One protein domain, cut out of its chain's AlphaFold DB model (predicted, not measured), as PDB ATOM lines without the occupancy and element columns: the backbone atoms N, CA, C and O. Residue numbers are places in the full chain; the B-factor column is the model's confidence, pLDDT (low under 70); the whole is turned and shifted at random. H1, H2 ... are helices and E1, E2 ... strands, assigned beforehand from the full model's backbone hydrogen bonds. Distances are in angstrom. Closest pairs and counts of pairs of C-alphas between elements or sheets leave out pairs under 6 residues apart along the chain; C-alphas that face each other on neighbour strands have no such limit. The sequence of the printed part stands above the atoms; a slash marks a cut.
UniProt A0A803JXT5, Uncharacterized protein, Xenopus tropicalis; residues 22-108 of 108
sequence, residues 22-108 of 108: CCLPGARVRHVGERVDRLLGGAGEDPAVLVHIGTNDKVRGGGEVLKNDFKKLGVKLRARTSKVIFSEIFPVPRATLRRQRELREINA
ATOM      1  N   CYS A  22     -44.733   9.244  91.594       81.94
ATOM      2  CA  CYS A  22     -45.625   8.094  91.685       81.94
ATOM      3  C   CYS A  22     -44.894   6.917  92.326       81.94
ATOM      4  O   CYS A  22     -43.878   6.448  91.817       81.94
ATOM      5  N   CYS A  23     -45.431   6.428  93.441       84.94
ATOM      6  CA  CYS A  23     -44.959   5.217  94.095       84.94
ATOM      7  C   CYS A  23     -45.986   4.109  93.911       84.94
ATOM      8  O   CYS A  23     -47.157   4.280  94.236       84.94
ATOM      9  N   LEU A  24     -45.536   2.954  93.422       88.06
ATOM     10  CA  LEU A  24     -46.374   1.772  93.251       88.06
ATOM     11  C   LEU A  24     -45.806   0.626  94.105       88.06
ATOM     12  O   LEU A  24     -44.969  -0.144  93.622       88.06
ATOM     13  N   PRO A  25     -46.210   0.510  95.385       87.56
ATOM     14  CA  PRO A  25     -45.759  -0.570  96.257       87.56
ATOM     15  C   PRO A  25     -46.052  -1.945  95.643       87.56
ATOM     16  O   PRO A  25     -47.114  -2.166  95.067       87.56
ATOM     17  N   GLY A  26     -45.091  -2.868  95.725       88.31
ATOM     18  CA  GLY A  26     -45.226  -4.216  95.154       88.31
ATOM     19  C   GLY A  26     -45.222  -4.278  93.619       88.31
ATOM     20  O   GLY A  26     -45.325  -5.366  93.049       88.31
ATOM     21  N   ALA A  27     -45.092  -3.145  92.916       90.06
ATOM     22  CA  ALA A  27     -45.058  -3.151  91.463       90.06
ATOM     23  C   ALA A  27     -43.793  -3.820  90.922       90.06
ATOM     24  O   ALA A  27     -42.703  -3.714  91.491       90.06
ATOM     25  N   ARG A  28     -43.984  -4.487  89.788       90.94
ATOM     26  CA  ARG A  28     -42.963  -5.096  88.942       90.94
ATOM     27  C   ARG A  28     -42.780  -4.269  87.679       90.94
ATOM     28  O   ARG A  28     -43.687  -3.504  87.335       90.94
ATOM     29  N   VAL A  29     -41.678  -4.468  86.960       91.81
ATOM     30  CA  VAL A  29     -41.358  -3.715  85.729       91.81
ATOM     31  C   VAL A  29     -42.535  -3.723  84.751       91.81
ATOM     32  O   VAL A  29     -42.975  -2.670  84.288       91.81
ATOM     33  N   ARG A  30     -43.131  -4.897  84.520       91.50
ATOM     34  CA  ARG A  30     -44.290  -5.057  83.629       91.50
ATOM     35  C   ARG A  30     -45.513  -4.221  84.037       91.50
ATOM     36  O   ARG A  30     -46.148  -3.621  83.179       91.50
ATOM     37  N   HIS A  31     -45.798  -4.112  85.341       92.12
ATOM     38  CA  HIS A  31     -46.952  -3.355  85.840       92.12
ATOM     39  C   HIS A  31     -46.774  -1.850  85.592       92.12
ATOM     40  O   HIS A  31     -47.752  -1.138  85.377       92.12
ATOM     41  N   VAL A  32     -45.529  -1.356  85.616       91.25
ATOM     42  CA  VAL A  32     -45.225   0.027  85.222       91.25
ATOM     43  C   VAL A  32     -45.374   0.184  83.717       91.25
ATOM     44  O   VAL A  32     -46.029   1.122  83.276       91.25
ATOM     45  N   GLY A  33     -44.853  -0.766  82.935       91.50
ATOM     46  CA  GLY A  33     -44.992  -0.793  81.477       91.50
ATOM     47  C   GLY A  33     -46.444  -0.726  80.991       91.50
ATOM     48  O   GLY A  33     -46.722  -0.093  79.975       91.50
ATOM     49  N   GLU A  34     -47.381  -1.343  81.705       92.38
ATOM     50  CA  GLU A  34     -48.825  -1.287  81.422       92.38
ATOM     51  C   GLU A  34     -49.464   0.071  81.748       92.38
ATOM     52  O   GLU A  34     -50.532   0.386  81.234       92.38
ATOM     53  N   ARG A  35     -48.827   0.886  82.597       91.38
ATOM     54  CA  ARG A  35     -49.401   2.124  83.145       91.38
ATOM     55  C   ARG A  35     -48.684   3.392  82.689       91.38
ATOM     56  O   ARG A  35     -49.120   4.468  83.083       91.38
ATOM     57  N   VAL A  36     -47.629   3.290  81.873       89.81
ATOM     58  CA  VAL A  36     -46.796   4.430  81.436       89.81
ATOM     59  C   VAL A  36     -47.637   5.603  80.937       89.81
ATOM     60  O   VAL A  36     -47.464   6.712  81.429       89.81
ATOM     61  N   ASP A  37     -48.580   5.363  80.024       88.25
ATOM     62  CA  ASP A  37     -49.388   6.439  79.437       88.25
ATOM     63  C   ASP A  37     -50.247   7.157  80.480       88.25
ATOM     64  O   ASP A  37     -50.329   8.382  80.488       88.25
ATOM     65  N   ARG A  38     -50.826   6.408  81.422       88.88
ATOM     66  CA  ARG A  38     -51.590   6.984  82.533       88.88
ATOM     67  C   ARG A  38     -50.690   7.751  83.504       88.88
ATOM     68  O   ARG A  38     -51.099   8.789  84.007       88.88
ATOM     69  N   LEU A  39     -49.494   7.233  83.788       86.75
ATOM     70  CA  LEU A  39     -48.541   7.848  84.717       86.75
ATOM     71  C   LEU A  39     -47.952   9.151  84.167       86.75
ATOM     72  O   LEU A  39     -47.700  10.071  84.938       86.75
ATOM     73  N   LEU A  40     -47.742   9.228  82.851       84.94
ATOM     74  CA  LEU A  40     -47.149  10.388  82.184       84.94
ATOM     75  C   LEU A  40     -48.177  11.336  81.557       84.94
ATOM     76  O   LEU A  40     -47.796  12.417  81.122       84.94
ATOM     77  N   GLY A  41     -49.465  10.981  81.533       84.69
ATOM     78  CA  GLY A  41     -50.504  11.770  80.861       84.69
ATOM     79  C   GLY A  41     -50.635  13.222  81.344       84.69
ATOM     80  O   GLY A  41     -51.066  14.072  80.575       84.69
ATOM     81  N   GLY A  42     -50.231  13.522  82.583       80.25
ATOM     82  CA  GLY A  42     -50.225  14.881  83.148       80.25
ATOM     83  C   GLY A  42     -48.851  15.558  83.203       80.25
ATOM     84  O   GLY A  42     -48.739  16.646  83.756       80.25
ATOM     85  N   ALA A  43     -47.795  14.926  82.684       77.62
ATOM     86  CA  ALA A  43     -46.416  15.384  82.877       77.62
ATOM     87  C   ALA A  43     -45.975  16.499  81.902       77.62
ATOM     88  O   ALA A  43     -44.873  17.032  82.043       77.62
ATOM     89  N   GLY A  44     -46.830  16.871  80.944       79.12
ATOM     90  CA  GLY A  44     -46.541  17.882  79.925       79.12
ATOM     91  C   GLY A  44     -45.660  17.364  78.784       79.12
ATOM     92  O   GLY A  44     -45.590  16.162  78.528       79.12
ATOM     93  N   GLU A  45     -45.005  18.282  78.074       81.19
ATOM     94  CA  GLU A  45     -44.146  17.968  76.924       81.19
ATOM     95  C   GLU A  45     -42.739  17.517  77.362       81.19
ATOM     96  O   GLU A  45     -42.090  18.191  78.163       81.19
ATOM     97  N   ASP A  46     -42.266  16.385  76.818       83.56
ATOM     98  CA  ASP A  46     -40.937  15.775  77.049       83.56
ATOM     99  C   ASP A  46     -40.486  15.718  78.533       83.56
ATOM    100  O   ASP A  46     -39.466  16.310  78.914       83.56
ATOM    101  N   PRO A  47     -41.216  15.002  79.410       85.25
ATOM    102  CA  PRO A  47     -40.896  14.953  80.833       85.25
ATOM    103  C   PRO A  47     -39.655  14.102  81.116       85.25
ATOM    104  O   PRO A  47     -39.577  12.962  80.685       85.25
ATOM    105  N   ALA A  48     -38.723  14.577  81.943       86.06
ATOM    106  CA  ALA A  48     -37.644  13.719  82.436       86.06
ATOM    107  C   ALA A  48     -38.184  12.655  83.412       86.06
ATOM    108  O   ALA A  48     -38.857  12.995  84.388       86.06
ATOM    109  N   VAL A  49     -37.862  11.379  83.181       87.88
ATOM    110  CA  VAL A  49     -38.380  10.246  83.968       87.88
ATOM    111  C   VAL A  49     -37.251   9.505  84.678       87.88
ATOM    112  O   VAL A  49     -36.336   8.985  84.042       87.88
ATOM    113  N   LEU A  50     -37.358   9.389  86.004       88.12
ATOM    114  CA  LEU A  50     -36.543   8.496  86.827       88.12
ATOM    115  C   LEU A  50     -37.359   7.252  87.188       88.12
ATOM    116  O   LEU A  50     -38.399   7.349  87.839       88.12
ATOM    117  N   VAL A  51     -36.867   6.080  86.804       89.81
ATOM    118  CA  VAL A  51     -37.496   4.792  87.094       89.81
ATOM    119  C   VAL A  51     -36.684   4.068  88.161       89.81
ATOM    120  O   VAL A  51     -35.552   3.663  87.915       89.81
ATOM    121  N   HIS A  52     -37.277   3.862  89.335       89.38
ATOM    122  CA  HIS A  52     -36.699   3.039  90.397       89.38
ATOM    123  C   HIS A  52     -37.609   1.839  90.683       89.38
ATOM    124  O   HIS A  52     -38.606   1.946  91.400       89.38
ATOM    125  N   ILE A  53     -37.298   0.696  90.066       88.56
ATOM    126  CA  ILE A  53     -38.076  -0.547  90.156       88.56
ATOM    127  C   ILE A  53     -37.167  -1.761  89.913       88.56
ATOM    128  O   ILE A  53     -36.019  -1.609  89.518       88.56
ATOM    129  N   GLY A  54     -37.668  -2.973  90.153       87.06
ATOM    130  CA  GLY A  54     -36.958  -4.226  89.878       87.06
ATOM    131  C   GLY A  54     -36.764  -5.095  91.116       87.06
ATOM    132  O   GLY A  54     -36.564  -6.299  91.003       87.06
ATOM    133  N   THR A  55     -36.896  -4.534  92.325       85.00
ATOM    134  CA  THR A  55     -36.780  -5.323  93.566       85.00
ATOM    135  C   THR A  55     -37.880  -6.377  93.707       85.00
ATOM    136  O   THR A  55     -37.594  -7.484  94.151       85.00
ATOM    137  N   ASN A  56     -39.108  -6.094  93.271       86.06
ATOM    138  CA  ASN A  56     -40.208  -7.066  93.348       86.06
ATOM    139  C   ASN A  56     -40.168  -8.105  92.215       86.06
ATOM    140  O   ASN A  56     -40.787  -9.163  92.312       86.06
ATOM    141  N   ASP A  57     -39.418  -7.835  91.146       84.81
ATOM    142  CA  ASP A  57     -39.186  -8.767  90.040       84.81
ATOM    143  C   ASP A  57     -38.199  -9.874  90.431       84.81
ATOM    144  O   ASP A  57     -38.163 -10.942  89.823       84.81
ATOM    145  N   LYS A  58     -37.465  -9.676  91.536       70.00
ATOM    146  CA  LYS A  58     -36.473 -10.625  92.047       70.00
ATOM    147  C   LYS A  58     -37.048 -11.983  92.462       70.00
ATOM    148  O   LYS A  58     -36.276 -12.908  92.699       70.00
ATOM    149  N   VAL A  59     -38.365 -12.094  92.605       60.81
ATOM    150  CA  VAL A  59     -39.030 -13.290  93.139       60.81
ATOM    151  C   VAL A  59     -39.426 -14.269  92.025       60.81
ATOM    152  O   VAL A  59     -39.617 -15.452  92.298       60.81
ATOM    153  N   ARG A  60     -39.548 -13.822  90.764       56.44
ATOM    154  CA  ARG A  60     -40.039 -14.668  89.661       56.44
ATOM    155  C   ARG A  60     -39.448 -14.263  88.308       56.44
ATOM    156  O   ARG A  60     -39.777 -13.198  87.802       56.44
ATOM    157  N   GLY A  61     -38.697 -15.179  87.694       59.56
ATOM    158  CA  GLY A  61     -38.164 -15.050  86.334       59.56
ATOM    159  C   GLY A  61     -36.656 -14.807  86.318       59.56
ATOM    160  O   GLY A  61     -36.145 -14.006  87.096       59.56
ATOM    161  N   GLY A  62     -35.947 -15.545  85.460       69.81
ATOM    162  CA  GLY A  62     -34.508 -15.368  85.250       69.81
ATOM    163  C   GLY A  62     -34.177 -14.012  84.622       69.81
ATOM    164  O   GLY A  62     -35.046 -13.370  84.023       69.81
ATOM    165  N   GLY A  63     -32.917 -13.592  84.744       78.75
ATOM    166  CA  GLY A  63     -32.447 -12.265  84.338       78.75
ATOM    167  C   GLY A  63     -32.815 -11.830  82.918       78.75
ATOM    168  O   GLY A  63     -33.126 -10.661  82.715       78.75
ATOM    169  N   GLU A  64     -32.893 -12.753  81.957       83.31
ATOM    170  CA  GLU A  64     -33.294 -12.436  80.577       83.31
ATOM    171  C   GLU A  64     -34.742 -11.948  80.449       83.31
ATOM    172  O   GLU A  64     -35.023 -11.002  79.709       83.31
ATOM    173  N   VAL A  65     -35.673 -12.537  81.205       85.25
ATOM    174  CA  VAL A  65     -37.074 -12.084  81.201       85.25
ATOM    175  C   VAL A  65     -37.146 -10.656  81.732       85.25
ATOM    176  O   VAL A  65     -37.793  -9.801  81.128       85.25
ATOM    177  N   LEU A  66     -36.418 -10.381  82.817       87.38
ATOM    178  CA  LEU A  66     -36.387  -9.056  83.423       87.38
ATOM    179  C   LEU A  66     -35.737  -8.021  82.495       87.38
ATOM    180  O   LEU A  66     -36.293  -6.939  82.308       87.38
ATOM    181  N   LYS A  67     -34.619  -8.362  81.842       87.56
ATOM    182  CA  LYS A  67     -33.994  -7.515  80.814       87.56
ATOM    183  C   LYS A  67     -34.968  -7.177  79.692       87.56
ATOM    184  O   LYS A  67     -35.042  -6.025  79.266       87.56
ATOM    185  N   ASN A  68     -35.733  -8.158  79.214       89.81
ATOM    186  CA  ASN A  68     -36.720  -7.926  78.164       89.81
ATOM    187  C   ASN A  68     -37.855  -6.997  78.631       89.81
ATOM    188  O   ASN A  68     -38.280  -6.116  77.881       89.81
ATOM    189  N   ASP A  69     -38.310  -7.136  79.875       91.44
ATOM    190  CA  ASP A  69     -39.312  -6.236  80.452       91.44
ATOM    191  C   ASP A  69     -38.782  -4.798  80.575       91.44
ATOM    192  O   ASP A  69     -39.491  -3.853  80.213       91.44
ATOM    193  N   PHE A  70     -37.519  -4.611  80.978       91.75
ATOM    194  CA  PHE A  70     -36.873  -3.291  80.974       91.75
ATOM    195  C   PHE A  70     -36.736  -2.717  79.561       91.75
ATOM    196  O   PHE A  70     -37.018  -1.536  79.358       91.75
ATOM    197  N   LYS A  71     -36.376  -3.537  78.562       91.69
ATOM    198  CA  LYS A  71     -36.328  -3.106  77.153       91.69
ATOM    199  C   LYS A  71     -37.693  -2.606  76.680       91.69
ATOM    200  O   LYS A  71     -37.776  -1.505  76.134       91.69
ATOM    201  N   LYS A  72     -38.765  -3.364  76.936       93.50
ATOM    202  CA  LYS A  72     -40.142  -2.970  76.588       93.50
ATOM    203  C   LYS A  72     -40.555  -1.675  77.283       93.50
ATOM    204  O   LYS A  72     -41.117  -0.790  76.639       93.50
ATOM    205  N   LEU A  73     -40.249  -1.541  78.574       93.88
ATOM    206  CA  LEU A  73     -40.510  -0.314  79.324       93.88
ATOM    207  C   LEU A  73     -39.738   0.876  78.732       93.88
ATOM    208  O   LEU A  73     -40.322   1.932  78.509       93.88
ATOM    209  N   GLY A  74     -38.457   0.693  78.409       93.06
ATOM    210  CA  GLY A  74     -37.622   1.717  77.786       93.06
ATOM    211  C   GLY A  74     -38.140   2.167  76.420       93.06
ATOM    212  O   GLY A  74     -38.128   3.360  76.138       93.06
ATOM    213  N   VAL A  75     -38.645   1.249  75.587       93.06
ATOM    214  CA  VAL A  75     -39.298   1.597  74.308       93.06
ATOM    215  C   VAL A  75     -40.537   2.463  74.543       93.06
ATOM    216  O   VAL A  75     -40.672   3.506  73.908       93.06
ATOM    217  N   LYS A  76     -41.404   2.090  75.493       92.50
ATOM    218  CA  LYS A  76     -42.603   2.882  75.816       92.50
ATOM    219  C   LYS A  76     -42.267   4.270  76.357       92.50
ATOM    220  O   LYS A  76     -42.909   5.243  75.980       92.50
ATOM    221  N   LEU A  77     -41.259   4.374  77.220       92.12
ATOM    222  CA  LEU A  77     -40.831   5.659  77.773       92.12
ATOM    223  C   LEU A  77     -40.191   6.552  76.708       92.12
ATOM    224  O   LEU A  77     -40.493   7.740  76.666       92.12
ATOM    225  N   ARG A  78     -39.389   5.981  75.798       90.31
ATOM    226  CA  ARG A  78     -38.784   6.721  74.679       90.31
ATOM    227  C   ARG A  78     -39.804   7.309  73.703       90.31
ATOM    228  O   ARG A  78     -39.519   8.323  73.083       90.31
ATOM    229  N   ALA A  79     -40.994   6.720  73.601       88.81
ATOM    230  CA  ALA A  79     -42.093   7.296  72.826       88.81
ATOM    231  C   ALA A  79     -42.709   8.554  73.476       88.81
ATOM    232  O   ALA A  79     -43.461   9.272  72.823       88.81
ATOM    233  N   ARG A  80     -42.424   8.815  74.761       84.38
ATOM    234  CA  ARG A  80     -42.970   9.944  75.535       84.38
ATOM    235  C   ARG A  80     -41.910  10.964  75.950       84.38
ATOM    236  O   ARG A  80     -42.249  12.126  76.142       84.38
ATOM    237  N   THR A  81     -40.654  10.547  76.105       84.94
ATOM    238  CA  THR A  81     -39.548  11.433  76.472       84.94
ATOM    239  C   THR A  81     -38.199  10.972  75.928       84.94
ATOM    240  O   THR A  81     -37.916   9.780  75.807       84.94
ATOM    241  N   SER A  82     -37.324  11.943  75.683       80.88
ATOM    242  CA  SER A  82     -35.903  11.761  75.397       80.88
ATOM    243  C   SER A  82     -35.040  11.466  76.638       80.88
ATOM    244  O   SER A  82     -33.898  11.025  76.497       80.88
ATOM    245  N   LYS A  83     -35.553  11.688  77.857       87.44
ATOM    246  CA  LYS A  83     -34.771  11.687  79.107       87.44
ATOM    247  C   LYS A  83     -35.301  10.642  80.080       87.44
ATOM    248  O   LYS A  83     -36.183  10.915  80.892       87.44
ATOM    249  N   VAL A  84     -34.718   9.447  80.028       88.56
ATOM    250  CA  VAL A  84     -35.052   8.342  80.935       88.56
ATOM    251  C   VAL A  84     -33.813   7.916  81.704       88.56
ATOM    252  O   VAL A  84     -32.788   7.595  81.107       88.56
ATOM    253  N   ILE A  85     -33.928   7.869  83.026       88.69
ATOM    254  CA  ILE A  85     -32.899   7.359  83.927       88.69
ATOM    255  C   ILE A  85     -33.468   6.122  84.615       88.69
ATOM    256  O   ILE A  85     -34.497   6.198  85.287       88.69
ATOM    257  N   PHE A  86     -32.794   4.986  84.468       89.19
ATOM    258  CA  PHE A  86     -33.085   3.793  85.254       89.19
ATOM    259  C   PHE A  86     -32.145   3.753  86.450       89.19
ATOM    260  O   PHE A  86     -30.929   3.838  86.303       89.19
ATOM    261  N   SER A  87     -32.717   3.640  87.642       89.00
ATOM    262  CA  SER A  87     -31.953   3.353  88.844       89.00
ATOM    263  C   SER A  87     -31.744   1.848  88.959       89.00
ATOM    264  O   SER A  87     -32.677   1.069  88.764       89.00
ATOM    265  N   GLU A  88     -30.513   1.463  89.286       86.88
ATOM    266  CA  GLU A  88     -30.116   0.070  89.439       86.88
ATOM    267  C   GLU A  88     -30.955  -0.699  90.460       86.88
ATOM    268  O   GLU A  88     -31.426  -0.181  91.482       86.88
ATOM    269  N   ILE A  89     -31.064  -2.002  90.216       85.00
ATOM    270  CA  ILE A  89     -31.664  -2.918  91.167       85.00
ATOM    271  C   ILE A  89     -30.667  -3.157  92.303       85.00
ATOM    272  O   ILE A  89     -29.611  -3.755  92.095       85.00
ATOM    273  N   PHE A  90     -31.032  -2.752  93.522       79.88
ATOM    274  CA  PHE A  90     -30.169  -2.945  94.687       79.88
ATOM    275  C   PHE A  90     -29.804  -4.423  94.920       79.88
ATOM    276  O   PHE A  90     -30.665  -5.302  94.747       79.88
ATOM    277  N   PRO A  91     -28.577  -4.710  95.394       76.94
ATOM    278  CA  PRO A  91     -28.202  -6.045  95.833       76.94
ATOM    279  C   PRO A  91     -29.111  -6.514  96.973       76.94
ATOM    280  O   PRO A  91     -29.625  -5.725  97.766       76.94
ATOM    281  N   VAL A  92     -29.334  -7.823  97.042       76.56
ATOM    282  CA  VAL A  92     -30.131  -8.434  98.108       76.56
ATOM    283  C   VAL A  92     -29.185  -8.891  99.218       76.56
ATOM    284  O   VAL A  92     -28.291  -9.699  98.941       76.56
ATOM    285  N   PRO A  93     -29.359  -8.415 100.465       80.06
ATOM    286  CA  PRO A  93     -28.574  -8.900 101.592       80.06
ATOM    287  C   PRO A  93     -28.663 -10.423 101.701       80.06
ATOM    288  O   PRO A  93     -29.747 -10.991 101.595       80.06
ATOM    289  N   ARG A  94     -27.519 -11.085 101.921       82.62
ATOM    290  CA  ARG A  94     -27.411 -12.551 102.073       82.62
ATOM    291  C   ARG A  94     -27.817 -13.373 100.838       82.62
ATOM    292  O   ARG A  94     -27.997 -14.582 100.943       82.62
ATOM    293  N   ALA A  95     -27.936 -12.759  99.660       80.75
ATOM    294  CA  ALA A  95     -28.141 -13.512  98.429       80.75
ATOM    295  C   ALA A  95     -26.884 -14.292  98.021       80.75
ATOM    296  O   ALA A  95     -25.756 -13.843  98.241       80.75
ATOM    297  N   THR A  96     -27.096 -15.439  97.373       85.00
ATOM    298  CA  THR A  96     -26.019 -16.288  96.844       85.00
ATOM    299  C   THR A  96     -25.161 -15.535  95.823       85.00
ATOM    300  O   THR A  96     -25.645 -14.632  95.137       85.00
ATOM    301  N   LEU A  97     -23.894 -15.936  95.657       84.81
ATOM    302  CA  LEU A  97     -22.991 -15.338  94.658       84.81
ATOM    303  C   LEU A  97     -23.573 -15.388  93.242       84.81
ATOM    304  O   LEU A  97     -23.496 -14.406  92.508       84.81
ATOM    305  N   ARG A  98     -24.216 -16.507  92.884       83.56
ATOM    306  CA  ARG A  98     -24.944 -16.653  91.618       83.56
ATOM    307  C   ARG A  98     -25.997 -15.558  91.460       83.56
ATOM    308  O   ARG A  98     -26.048 -14.910  90.422       83.56
ATOM    309  N   ARG A  99     -26.802 -15.323  92.499       79.69
ATOM    310  CA  ARG A  99     -27.860 -14.311  92.472       79.69
ATOM    311  C   ARG A  99     -27.304 -12.889  92.421       79.69
ATOM    312  O   ARG A  99     -27.873 -12.040  91.745       79.69
ATOM    313  N   GLN A 100     -26.191 -12.626  93.100       82.75
ATOM    314  CA  GLN A 100     -25.509 -11.336  92.997       82.75
ATOM    315  C   GLN A 100     -24.945 -11.095  91.594       82.75
ATOM    316  O   GLN A 100     -25.049  -9.980  91.095       82.75
ATOM    317  N   ARG A 101     -24.367 -12.121  90.955       84.62
ATOM    318  CA  ARG A 101     -23.856 -12.028  89.580       84.62
ATOM    319  C   ARG A 101     -24.982 -11.732  88.594       84.62
ATOM    320  O   ARG A 101     -24.863 -10.791  87.825       84.62
ATOM    321  N   GLU A 102     -26.093 -12.453  88.700       82.62
ATOM    322  CA  GLU A 102     -27.273 -12.228  87.858       82.62
ATOM    323  C   GLU A 102     -27.810 -10.792  87.990       82.62
ATOM    324  O   GLU A 102     -28.122 -10.157  86.991       82.62
ATOM    325  N   LEU A 103     -27.867 -10.232  89.207       81.00
ATOM    326  CA  LEU A 103     -28.271  -8.832  89.404       81.00
ATOM    327  C   LEU A 103     -27.302  -7.841  88.745       81.00
ATOM    328  O   LEU A 103     -27.753  -6.874  88.138       81.00
ATOM    329  N   ARG A 104     -25.987  -8.089  88.819       83.56
ATOM    330  CA  ARG A 104     -24.988  -7.255  88.128       83.56
ATOM    331  C   ARG A 104     -25.134  -7.344  86.613       83.56
ATOM    332  O   ARG A 104     -25.058  -6.325  85.948       83.56
ATOM    333  N   GLU A 105     -25.389  -8.536  86.080       84.44
ATOM    334  CA  GLU A 105     -25.611  -8.744  84.646       84.44
ATOM    335  C   GLU A 105     -26.880  -8.059  84.135       84.44
ATOM    336  O   GLU A 105     -26.951  -7.745  82.953       84.44
ATOM    337  N   ILE A 106     -27.894  -7.869  84.985       82.75
ATOM    338  CA  ILE A 106     -29.122  -7.135  84.647       82.75
ATOM    339  C   ILE A 106     -28.897  -5.620  84.679       82.75
ATOM    340  O   ILE A 106     -29.509  -4.916  83.880       82.75
ATOM    341  N   ASN A 107     -28.055  -5.131  85.593       84.12
ATOM    342  CA  ASN A 107     -27.727  -3.708  85.708       84.12
ATOM    343  C   ASN A 107     -26.686  -3.235  84.667       84.12
ATOM    344  O   ASN A 107     -26.570  -2.029  84.469       84.12
ATOM    345  N   ALA A 108     -25.939  -4.155  84.043       78.50
ATOM    346  CA  ALA A 108     -24.963  -3.885  82.980       78.50
ATOM    347  C   ALA A 108     -25.630  -3.692  81.609       78.50
ATOM    348  O   ALA A 108     -25.202  -2.765  80.886       78.50
TER     349      ALA A 108
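This is residues 22 to 108 of the 108 residues of an uncharacterized protein of Xenopus tropicalis (UniProt A0A803JXT5). What would one see first? An elongated, mostly helical body: a ribbon of two parallel strands, E1 and E2, covers residues 70 to 78 of one long helix, H4, and the short helix H1 packs on H4. H5 packs on residues 63 to 67 of H4, H2 is toward the opposite end of the body, and residues 93 to 98 stick out. What are the counts and the size? The printed part has 87 residues, with five named helices and two named strands in the order H1 H2 E1 H3 H4 E2 H5. It is compact, with a radius of gyration of the C-alphas of 13.6 A, and spans 43 by 24 by 18 A.

How do the strands pair? E1, residues 49 to 52, and E2, residues 84 to 87, are parallel neighbours at 18 degrees. N 51 and O 85 are 2.8 A apart, as are N 87 and O 51, both within hydrogen-bond range. What joins the strands? H3, residues 56 to 59, and H4, residues 63 to 78, complete a strand-helix-strand unit, two parallel neighbour strands with helices between, whose crossover is right-handed. The closest C-alphas of H4 and E2 are those of Leu 77 and Val 84, 7.1 A apart; E1 and H4 are near each other. What else meets H4? H1, residues 29 to 33, touches it, with the C-alphas of Gly 33 and Leu 73 closest at 5.0 A. H5, residues 97 to 107, touches residues 63 to 67 of H4 alone, at a shallow tilt of 19 degrees, the same way; the closest C-alphas are those of Gly 63 and Ile 106, 6.1 A apart. H2, residues 36 to 40, is close but not clearly touching, with the C-alphas of Val 36 and Leu 77 closest at 7.1 A. What of the helix backbones? In H1, H2, H4 and H5 every O i to N i+4 pair is within hydrogen-bond range; H3 is too short for such a pair, and its 1 pair of O i to N i+3 is not within range.

Where are the anchor points? H1 begins at C-alpha 29, (-41.358, -3.715, 85.729), and H5 ends at C-alpha 107, (-27.727, -3.708, 85.708). How long are the elements? H4 measures 22.2 A, H5 15.4 A, E2 9.9 A, E1 9.8 A, H1 and H3 6.3 A each, and H2 6.0 A.

How far does it reach? The two C-alphas farthest apart are those of Glu 45 and Thr 96, at 43.6 A. Are there cuts or long links? The printed part has no cut, and no link is long. Where is confidence low? Residues 59 to 62 are under 70 in pLDDT; the mean of the printed part is 85.0.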